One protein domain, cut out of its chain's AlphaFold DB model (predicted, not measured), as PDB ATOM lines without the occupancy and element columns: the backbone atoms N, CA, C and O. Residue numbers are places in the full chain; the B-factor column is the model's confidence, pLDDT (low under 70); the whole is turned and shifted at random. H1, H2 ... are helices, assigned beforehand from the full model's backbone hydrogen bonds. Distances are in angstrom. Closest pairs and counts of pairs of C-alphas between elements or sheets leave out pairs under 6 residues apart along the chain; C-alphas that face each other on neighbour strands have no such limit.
ATOM      1  N   SER A   2     119.809 165.210 232.380       83.38
ATOM      2  CA  SER A   2     119.754 163.747 232.513       83.38
ATOM      3  C   SER A   2     118.329 163.219 232.323       83.38
ATOM      4  O   SER A   2     117.361 163.979 232.351       83.38
ATOM      5  N   SER A   3     118.193 161.904 232.136       82.31
ATOM      6  CA  SER A   3     116.906 161.212 231.947       82.31
ATOM      7  C   SER A   3     115.947 161.350 233.135       82.31
ATOM      8  O   SER A   3     114.730 161.299 232.961       82.31
ATOM      9  N   ASP A   4     116.481 161.549 234.339       79.94
ATOM     10  CA  ASP A   4     115.707 161.814 235.552       79.94
ATOM     11  C   ASP A   4     115.305 163.290 235.718       79.94
ATOM     12  O   ASP A   4     114.499 163.590 236.593       79.94
ATOM     13  N   GLY A   5     115.798 164.192 234.859       83.88
ATOM     14  CA  GLY A   5     115.453 165.615 234.841       83.88
ATOM     15  C   GLY A   5     116.482 166.554 235.479       83.88
ATOM     16  O   GLY A   5     116.275 167.769 235.438       83.88
ATOM     17  N   ARG A   6     117.601 166.053 236.028       89.00
ATOM     18  CA  ARG A   6     118.665 166.916 236.583       89.00
ATOM     19  C   ARG A   6     119.350 167.735 235.482       89.00
ATOM     20  O   ARG A   6     119.505 167.305 234.332       89.00
ATOM     21  N   LYS A   7     119.770 168.952 235.829       89.88
ATOM     22  CA  LYS A   7     120.469 169.878 234.929       89.88
ATOM     23  C   LYS A   7     121.738 170.377 235.608       89.88
ATOM     24  O   LYS A   7     121.681 170.868 236.727       89.88
ATOM     25  N   VAL A   8     122.852 170.264 234.895       89.94
ATOM     26  CA  VAL A   8     124.163 170.781 235.297       89.94
ATOM     27  C   VAL A   8     124.709 171.653 234.177       89.94
ATOM     28  O   VAL A   8     124.473 171.375 232.998       89.94
ATOM     29  N   SER A   9     125.425 172.705 234.552       89.50
ATOM     30  CA  SER A   9     126.159 173.576 233.641       89.50
ATOM     31  C   SER A   9     127.556 173.801 234.198       89.50
ATOM     32  O   SER A   9     127.729 173.983 235.400       89.50
ATOM     33  N   VAL A  10     128.553 173.787 233.317       88.50
ATOM     34  CA  VAL A  10     129.945 174.073 233.664       88.50
ATOM     35  C   VAL A  10     130.412 175.194 232.751       88.50
ATOM     36  O   VAL A  10     130.316 175.078 231.531       88.50
ATOM     37  N   ASN A  11     130.917 176.267 233.354       87.12
ATOM     38  CA  ASN A  11     131.533 177.372 232.633       87.12
ATOM     39  C   ASN A  11     133.045 177.172 232.657       87.12
ATOM     40  O   ASN A  11     133.645 177.104 233.729       87.12
ATOM     41  N   VAL A  12     133.654 177.079 231.479       84.06
ATOM     42  CA  VAL A  12     135.105 176.939 231.325       84.06
ATOM     43  C   VAL A  12     135.661 178.088 230.486       84.06
ATOM     44  O   VAL A  12     134.962 178.567 229.589       84.06
ATOM     45  N   PRO A  13     136.898 178.547 230.748       79.38
ATOM     46  CA  PRO A  13     137.531 179.563 229.916       79.38
ATOM     47  C   PRO A  13     137.679 179.064 228.471       79.38
ATOM     48  O   PRO A  13     138.067 177.919 228.238       79.38
ATOM     49  N   GLY A  14     137.345 179.922 227.506       68.62
ATOM     50  CA  GLY A  14     137.465 179.618 226.080       68.62
ATOM     51  C   GLY A  14     138.925 179.483 225.635       68.62
ATOM     52  O   GLY A  14     139.823 180.061 226.241       68.62
ATOM     53  N   GLY A  15     139.166 178.707 224.575       66.75
ATOM     54  CA  GLY A  15     140.494 178.612 223.964       66.75
ATOM     55  C   GLY A  15     140.957 179.964 223.409       66.75
ATOM     56  O   GLY A  15     140.174 180.680 222.792       66.75
ATOM     57  N   ASN A  16     142.234 180.299 223.606       67.38
ATOM     58  CA  ASN A  16     142.792 181.621 223.278       67.38
ATOM     59  C   ASN A  16     143.116 181.831 221.785       67.38
ATOM     60  O   ASN A  16     143.555 182.915 221.407       67.38
ATOM     61  N   ALA A  17     142.955 180.810 220.940       77.31
ATOM     62  CA  ALA A  17     143.300 180.860 219.520       77.31
ATOM     63  C   ALA A  17     142.138 180.362 218.657       77.31
ATOM     64  O   ALA A  17     141.432 179.434 219.051       77.31
ATOM     65  N   ALA A  18     141.960 180.942 217.470       79.69
ATOM     66  CA  ALA A  18     141.015 180.437 216.478       79.69
ATOM     67  C   ALA A  18     141.500 179.094 215.905       79.69
ATOM     68  O   ALA A  18     142.693 178.897 215.675       79.69
ATOM     69  N   ALA A  19     140.583 178.156 215.675       79.12
ATOM     70  CA  ALA A  19     140.908 176.881 215.052       79.12
ATOM     71  C   ALA A  19     141.212 177.062 213.556       79.12
ATOM     72  O   ALA A  19     140.390 177.600 212.820       79.12
ATOM     73  N   GLU A  20     142.346 176.525 213.091       76.94
ATOM     74  CA  GLU A  20     142.741 176.558 211.670       76.94
ATOM     75  C   GLU A  20     141.720 175.876 210.744       76.94
ATOM     76  O   GLU A  20     141.535 176.279 209.600       76.94
ATOM     77  N   ASN A  21     141.036 174.838 211.238       83.62
ATOM     78  CA  ASN A  21     139.976 174.146 210.512       83.62
ATOM     79  C   ASN A  21     138.727 174.011 211.391       83.62
ATOM     80  O   ASN A  21     138.646 173.139 212.265       83.62
ATOM     81  N   ALA A  22     137.747 174.876 211.133       82.00
ATOM     82  CA  ALA A  22     136.506 174.955 211.894       82.00
ATOM     83  C   ALA A  22     135.689 173.651 211.841       82.00
ATOM     84  O   ALA A  22     135.227 173.178 212.877       82.00
ATOM     85  N   GLU A  23     135.555 173.019 210.673       83.38
ATOM     86  CA  GLU A  23     134.757 171.792 210.508       83.38
ATOM     87  C   GLU A  23     135.376 170.591 211.237       83.38
ATOM     88  O   GLU A  23     134.696 169.818 211.926       83.38
ATOM     89  N   ARG A  24     136.705 170.469 211.183       84.38
ATOM     90  CA  ARG A  24     137.427 169.448 211.949       84.38
ATOM     91  C   ARG A  24     137.302 169.682 213.456       84.38
ATOM     92  O   ARG A  24     137.151 168.726 214.213       84.38
ATOM     93  N   MET A  25     137.325 170.938 213.900       86.75
ATOM     94  CA  MET A  25     137.138 171.272 215.311       86.75
ATOM     95  C   MET A  25     135.712 170.949 215.787       86.75
ATOM     96  O   MET A  25     135.562 170.293 216.816       86.75
ATOM     97  N   LYS A  26     134.669 171.293 215.013       85.75
ATOM     98  CA  LYS A  26     133.266 170.936 215.321       85.75
ATOM     99  C   LYS A  26     133.091 169.435 215.513       85.75
ATOM    100  O   LYS A  26     132.560 168.997 216.534       85.75
ATOM    101  N   SER A  27     133.568 168.645 214.551       86.44
ATOM    102  CA  SER A  27     133.450 167.182 214.605       86.44
ATOM    103  C   SER A  27     134.204 166.585 215.796       86.44
ATOM    104  O   SER A  27     133.683 165.692 216.467       86.44
ATOM    105  N   MET A  28     135.385 167.116 216.132       87.94
ATOM    106  CA  MET A  28     136.124 166.699 217.324       87.94
ATOM    107  C   MET A  28     135.377 167.047 218.617       87.94
ATOM    108  O   MET A  28     135.272 166.189 219.493       87.94
ATOM    109  N   ILE A  29     134.831 168.260 218.739       87.31
ATOM    110  CA  ILE A  29     134.054 168.689 219.913       87.31
ATOM    111  C   ILE A  29     132.851 167.769 220.118       87.31
ATOM    112  O   ILE A  29     132.684 167.206 221.201       87.31
ATOM    113  N   MET A  30     132.059 167.545 219.065       87.75
ATOM    114  CA  MET A  30     130.888 166.668 219.129       87.75
ATOM    115  C   MET A  30     131.271 165.230 219.493       87.75
ATOM    116  O   MET A  30     130.637 164.625 220.357       87.75
ATOM    117  N   SER A  31     132.330 164.691 218.880       88.94
ATOM    118  CA  SER A  31     132.788 163.325 219.138       88.94
ATOM    119  C   SER A  31     133.300 163.137 220.566       88.94
ATOM    120  O   SER A  31     132.992 162.125 221.186       88.94
ATOM    121  N   GLN A  32     134.071 164.083 221.114       89.38
ATOM    122  CA  GLN A  32     134.631 163.937 222.461       89.38
ATOM    123  C   GLN A  32     133.582 164.166 223.554       89.38
ATOM    124  O   GLN A  32     133.563 163.418 224.531       89.38
ATOM    125  N   LEU A  33     132.687 165.145 223.384       87.50
ATOM    126  CA  LEU A  33     131.635 165.422 224.365       87.50
ATOM    127  C   LEU A  33     130.539 164.351 224.384       87.50
ATOM    128  O   LEU A  33     129.944 164.145 225.432       87.50
ATOM    129  N   SER A  34     130.311 163.634 223.278       89.75
ATOM    130  CA  SER A  34     129.296 162.566 223.208       89.75
ATOM    131  C   SER A  34     129.768 161.203 223.742       89.75
ATOM    132  O   SER A  34     129.054 160.208 223.645       89.75
ATOM    133  N   LYS A  35     130.992 161.101 224.275       88.25
ATOM    134  CA  LYS A  35     131.525 159.840 224.822       88.25
ATOM    135  C   LYS A  35     131.014 159.561 226.230       88.25
ATOM    136  O   LYS A  35     130.799 160.479 227.014       88.25
ATOM    137  N   THR A  36     130.972 158.289 226.615       86.69
ATOM    138  CA  THR A  36     130.596 157.854 227.971       86.69
ATOM    139  C   THR A  36     131.645 158.214 229.016       86.69
ATOM    140  O   THR A  36     132.809 157.820 228.873       86.69
ATOM    141  N   SER A  37     131.274 158.986 230.038       83.88
ATOM    142  CA  SER A  37     132.125 159.266 231.205       83.88
ATOM    143  C   SER A  37     131.499 158.590 232.404       83.88
ATOM    144  O   SER A  37     130.355 158.895 232.729       83.88
ATOM    145  N   GLU A  38     132.237 157.670 233.021       81.00
ATOM    146  CA  GLU A  38     131.755 156.878 234.158       81.00
ATOM    147  C   GLU A  38     130.436 156.169 233.810       81.00
ATOM    148  O   GLU A  38     130.405 155.346 232.894       81.00
ATOM    149  N   HIS A  39     129.345 156.506 234.498       83.25
ATOM    150  CA  HIS A  39     128.019 155.921 234.300       83.25
ATOM    151  C   HIS A  39     127.115 156.753 233.374       83.25
ATOM    152  O   HIS A  39     125.976 156.364 233.111       83.25
ATOM    153  N   TYR A  40     127.608 157.881 232.853       84.69
ATOM    154  CA  TYR A  40     126.833 158.810 232.036       84.69
ATOM    155  C   TYR A  40     127.194 158.707 230.556       84.69
ATOM    156  O   TYR A  40     128.349 158.871 230.152       84.69
ATOM    157  N   SER A  41     126.171 158.497 229.729       86.38
ATOM    158  CA  SER A  41     126.249 158.681 228.280       86.38
ATOM    159  C   SER A  41     125.745 160.076 227.922       86.38
ATOM    160  O   SER A  41     124.663 160.479 228.353       86.38
ATOM    161  N   PHE A  42     126.534 160.820 227.152       84.38
ATOM    162  CA  PHE A  42     126.239 162.203 226.793       84.38
ATOM    163  C   PHE A  42     125.812 162.288 225.328       84.38
ATOM    164  O   PHE A  42     126.415 161.674 224.454       84.38
ATOM    165  N   SER A  43     124.794 163.098 225.050       84.56
ATOM    166  CA  SER A  43     124.466 163.543 223.696       84.56
ATOM    167  C   SER A  43     124.739 165.039 223.625       84.56
ATOM    168  O   SER A  43     124.202 165.803 224.430       84.56
ATOM    169  N   ALA A  44     125.629 165.446 222.721       82.88
ATOM    170  CA  ALA A  44     126.055 166.831 222.602       82.88
ATOM    171  C   ALA A  44     125.360 167.522 221.422       82.88
ATOM    172  O   ALA A  44     125.413 167.045 220.289       82.88
ATOM    173  N   GLN A  45     124.777 168.689 221.686       83.44
ATOM    174  CA  GLN A  45     124.388 169.656 220.667       83.44
ATOM    175  C   GLN A  45     125.325 170.858 220.779       83.44
ATOM    176  O   GLN A  45     125.536 171.378 221.873       83.44
ATOM    177  N   LEU A  46     125.907 171.275 219.656       82.12
ATOM    178  CA  LEU A  46     126.852 172.384 219.613       82.12
ATOM    179  C   LEU A  46     126.157 173.637 219.074       82.12
ATOM    180  O   LEU A  46     125.653 173.628 217.953       82.12
ATOM    181  N   VAL A  47     126.168 174.709 219.866       81.38
ATOM    182  CA  VAL A  47     125.752 176.059 219.463       81.38
ATOM    183  C   VAL A  47     126.973 176.964 219.600       81.38
ATOM    184  O   VAL A  47     127.654 176.916 220.623       81.38
ATOM    185  N   ILE A  48     127.293 177.725 218.555       77.56
ATOM    186  CA  ILE A  48     128.473 178.597 218.508       77.56
ATOM    187  C   ILE A  48     127.983 180.030 218.350       77.56
ATOM    188  O   ILE A  48     127.436 180.386 217.308       77.56
ATOM    189  N   GLU A  49     128.205 180.836 219.380       73.56
ATOM    190  CA  GLU A  49     127.909 182.265 219.394       73.56
ATOM    191  C   GLU A  49     129.223 183.009 219.626       73.56
ATOM    192  O   GLU A  49     129.738 183.075 220.740       73.56
ATOM    193  N   THR A  50     129.817 183.508 218.546       70.62
ATOM    194  CA  THR A  50     131.100 184.226 218.570       70.62
ATOM    195  C   THR A  50     130.974 185.487 217.734       70.62
ATOM    196  O   THR A  50     130.428 185.412 216.633       70.62
ATOM    197  N   SER A  51     131.510 186.614 218.214       68.81
ATOM    198  CA  SER A  51     131.493 187.903 217.501       68.81
ATOM    199  C   SER A  51     132.078 187.810 216.091       68.81
ATOM    200  O   SER A  51     131.554 188.423 215.168       68.81
ATOM    201  N   ASP A  52     133.107 186.976 215.925       68.25
ATOM    202  CA  ASP A  52     133.877 186.861 214.682       68.25
ATOM    203  C   ASP A  52     133.495 185.615 213.859       68.25
ATOM    204  O   ASP A  52     134.114 185.310 212.843       68.25
ATOM    205  N   GLY A  53     132.502 184.839 214.313       66.94
ATOM    206  CA  GLY A  53     132.093 183.572 213.683       66.94
ATOM    207  C   GLY A  53     133.135 182.439 213.734       66.94
ATOM    208  O   GLY A  53     132.886 181.354 213.201       66.94
ATOM    209  N   CYS A  54     134.302 182.659 214.350       72.19
ATOM    210  CA  CYS A  54     135.390 181.685 214.435       72.19
ATOM    211  C   CYS A  54     135.267 180.769 215.660       72.19
ATOM    212  O   CYS A  54     134.996 181.212 216.771       72.19
ATOM    213  N   ILE A  55     135.559 179.481 215.475       79.69
ATOM    214  CA  ILE A  55     135.538 178.492 216.562       79.69
ATOM    215  C   ILE A  55     136.885 178.497 217.284       79.69
ATOM    216  O   ILE A  55     137.913 178.362 216.614       79.69
ATOM    217  N   PRO A  56     136.916 178.589 218.624       81.94
ATOM    218  CA  PRO A  56     138.160 178.504 219.369       81.94
ATOM    219  C   PRO A  56     138.754 177.096 219.286       81.94
ATOM    220  O   PRO A  56     138.053 176.082 219.333       81.94
ATOM    221  N   PHE A  57     140.076 177.026 219.195       83.94
ATOM    222  CA  PHE A  57     140.810 175.782 219.299       83.94
ATOM    223  C   PHE A  57     140.733 175.249 220.731       83.94
ATOM    224  O   PHE A  57     141.121 175.921 221.688       83.94
ATOM    225  N   VAL A  58     140.274 174.008 220.867       86.56
ATOM    226  CA  VAL A  58     140.209 173.290 222.142       86.56
ATOM    227  C   VAL A  58     140.859 171.920 222.000       86.56
ATOM    228  O   VAL A  58     140.694 171.235 220.993       86.56
ATOM    229  N   SER A  59     141.614 171.506 223.017       88.06
ATOM    230  CA  SER A  59     142.254 170.191 223.024       88.06
ATOM    231  C   SER A  59     141.271 169.091 223.436       88.06
ATOM    232  O   SER A  59     140.294 169.322 224.152       88.06
ATOM    233  N   SER A  60     141.553 167.850 223.036       87.81
ATOM    234  CA  SER A  60     140.776 166.684 223.477       87.81
ATOM    235  C   SER A  60     140.832 166.487 224.997       87.81
ATOM    236  O   SER A  60     139.833 166.106 225.603       87.81
ATOM    237  N   ALA A  61     141.974 166.781 225.627       88.56
ATOM    238  CA  ALA A  61     142.139 166.727 227.078       88.56
ATOM    239  C   ALA A  61     141.216 167.724 227.794       88.56
ATOM    240  O   ALA A  61     140.574 167.364 228.778       88.56
ATOM    241  N   PHE A  62     141.089 168.939 227.256       88.88
ATOM    242  CA  PHE A  62     140.192 169.960 227.788       88.88
ATOM    243  C   PHE A  62     138.719 169.535 227.695       88.88
ATOM    244  O   PHE A  62     138.001 169.568 228.692       88.88
ATOM    245  N   LEU A  63     138.289 169.027 226.534       89.00
ATOM    246  CA  LEU A  63     136.929 168.504 226.333       89.00
ATOM    247  C   LEU A  63     136.615 167.315 227.255       89.00
ATOM    248  O   LEU A  63     135.511 167.205 227.789       89.00
ATOM    249  N   ASN A  64     137.599 166.442 227.486       89.38
ATOM    250  CA  ASN A  64     137.475 165.350 228.448       89.38
ATOM    251  C   ASN A  64     137.328 165.858 229.886       89.38
ATOM    252  O   ASN A  64     136.570 165.258 230.646       89.38
ATOM    253  N   GLY A  65     138.017 166.943 230.245       89.50
ATOM    254  CA  GLY A  65     137.879 167.608 231.540       89.50
ATOM    255  C   GLY A  65     136.459 168.116 231.776       89.50
ATOM    256  O   GLY A  65     135.850 167.738 232.768       89.50
ATOM    257  N   ILE A  66     135.893 168.862 230.818       89.75
ATOM    258  CA  ILE A  66     134.503 169.362 230.887       89.75
ATOM    259  C   ILE A  66     133.530 168.220 231.183       89.75
ATOM    260  O   ILE A  66     132.672 168.314 232.057       89.75
ATOM    261  N   ARG A  67     133.680 167.120 230.447       90.31
ATOM    262  CA  ARG A  67     132.799 165.964 230.557       90.31
ATOM    263  C   ARG A  67     132.886 165.279 231.924       90.31
ATOM    264  O   ARG A  67     131.850 164.902 232.462       90.31
ATOM    265  N   ARG A  68     134.091 165.150 232.492       90.12
ATOM    266  CA  ARG A  68     134.277 164.635 233.859       90.12
ATOM    267  C   ARG A  68     133.660 165.571 234.893       90.12
ATOM    268  O   ARG A  68     132.878 165.110 235.708       90.12
ATOM    269  N   SER A  69     133.893 166.878 234.788       89.81
ATOM    270  CA  SER A  69     133.304 167.847 235.722       89.81
ATOM    271  C   SER A  69     131.770 167.863 235.676       89.81
ATOM    272  O   SER A  69     131.123 168.060 236.704       89.81
ATOM    273  N   LEU A  70     131.166 167.629 234.504       90.31
ATOM    274  CA  LEU A  70     129.712 167.465 234.379       90.31
ATOM    275  C   LEU A  70     129.210 166.186 235.067       90.31
ATOM    276  O   LEU A  70     128.155 166.232 235.696       90.31
ATOM    277  N   ALA A  71     129.941 165.073 234.949       89.75
ATOM    278  CA  ALA A  71     129.615 163.816 235.627       89.75
ATOM    279  C   ALA A  71     129.726 163.958 237.156       89.75
ATOM    280  O   ALA A  71     128.750 163.704 237.855       89.75
ATOM    281  N   GLU A  72     130.836 164.509 237.653       91.25
ATOM    282  CA  GLU A  72     131.050 164.790 239.082       91.25
ATOM    283  C   GLU A  72     129.957 165.703 239.659       91.25
ATOM    284  O   GLU A  72     129.428 165.463 240.745       91.25
ATOM    285  N   SER A  73     129.559 166.739 238.908       89.56
ATOM    286  CA  SER A  73     128.474 167.640 239.317       89.56
ATOM    287  C   SER A  73     127.119 166.931 239.388       89.56
ATOM    288  O   SER A  73     126.287 167.294 240.218       89.56
ATOM    289  N   LEU A  74     126.871 165.944 238.519       88.88
ATOM    290  CA  LEU A  74     125.653 165.132 238.568       88.88
ATOM    291  C   LEU A  74     125.679 164.162 239.749       88.88
ATOM    292  O   LEU A  74     124.652 164.009 240.406       88.88
ATOM    293  N   ASP A  75     126.823 163.553 240.047       88.88
ATOM    294  CA  ASP A  75     126.975 162.626 241.174       88.88
ATOM    295  C   ASP A  75     126.813 163.312 242.530       88.88
ATOM    296  O   ASP A  75     126.230 162.740 243.450       88.88
ATOM    297  N   GLY A  76     127.237 164.572 242.640       88.06
ATOM    298  CA  GLY A  76     126.981 165.393 243.824       88.06
ATOM    299  C   GLY A  76     125.501 165.739 244.044       88.06
ATOM    300  O   GLY A  76     125.137 166.194 245.129       88.06
ATOM    301  N   MET A  77     124.631 165.537 243.046       87.44
ATOM    302  CA  MET A  77     123.199 165.817 243.151       87.44
ATOM    303  C   MET A  77     122.405 164.539 243.437       87.44
ATOM    304  O   MET A  77     122.482 163.587 242.653       87.44
ATOM    305  N   PRO A  78     121.550 164.521 244.477       84.56
ATOM    306  CA  PRO A  78     120.670 163.387 244.712       84.56
ATOM    307  C   PRO A  78     119.762 163.169 243.498       84.56
ATOM    308  O   PRO A  78     119.243 164.121 242.904       84.56
ATOM    309  N   ALA A  79     119.568 161.904 243.123       83.38
ATOM    310  CA  ALA A  79     118.643 161.553 242.056       83.38
ATOM    311  C   ALA A  79     117.230 162.050 242.401       83.38
ATOM    312  O   ALA A  79     116.804 162.002 243.558       83.38
ATOM    313  N   ILE A  80     116.490 162.518 241.393       83.06
ATOM    314  CA  ILE A  80     115.116 162.983 241.596       83.06
ATOM    315  C   ILE A  80     114.267 161.780 242.008       83.06
ATOM    316  O   ILE A  80     114.026 160.866 241.214       83.06
ATOM    317  N   ALA A  81     113.828 161.777 243.267       77.69
ATOM    318  CA  ALA A  81     113.009 160.711 243.816       77.69
ATOM    319  C   ALA A  81     111.687 160.635 243.046       77.69
ATOM    320  O   ALA A  81     110.908 161.590 243.013       77.69
TER     321      ALA A  81
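Overview. This is residues 2 to 81 of the 201 residues of the protein "Conserved hypothetical peptidase" of Bacteroides sp. CAG:709 (UniProt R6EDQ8). There is little regular structure here: two helices, H2 and H1, are staggered along a rod, overlapping only where residues 60 to 67 of H2 meet residues 28 to 33 of H1. Two long stretches with no named element, residues 2 to 21 and 34 to 59, run along them. The printed part has 80 residues, 28 of them in the named helices H1 and H2, in that order, with no named strand: all helix. It is only just compact, close to loose, with a radius of gyration of the C-alphas of 14.0 A and spans of 46 by 22 by 17 A.

Along the chain. H2, residues 60 to 75, is 22.8 A long, from C-alpha 60 at (140.776, 166.684, 223.477) to C-alpha 75 at (126.975, 162.626, 241.174). H1, residues 22 to 33, measures 16.4 A and begins at C-alpha 22 (136.506, 174.955, 211.894).

Arrangement. H2 and H1 touch; their closest C-alphas, Arg 67 and Leu 33, are 6.3 A apart. They run the same way at a shallow tilt of 35.0 degrees, only just short of steep. In both, every O i to N i+4 pair is within hydrogen-bond range.

Size, cuts and confidence. The C-alphas farthest apart, Glu 20 and Ala 81, are 46.6 A apart. The printed part has no cut. The link H1 to H2, 26 residues, is long. Residues 14 to 16 and 51 to 53 have pLDDT under 70.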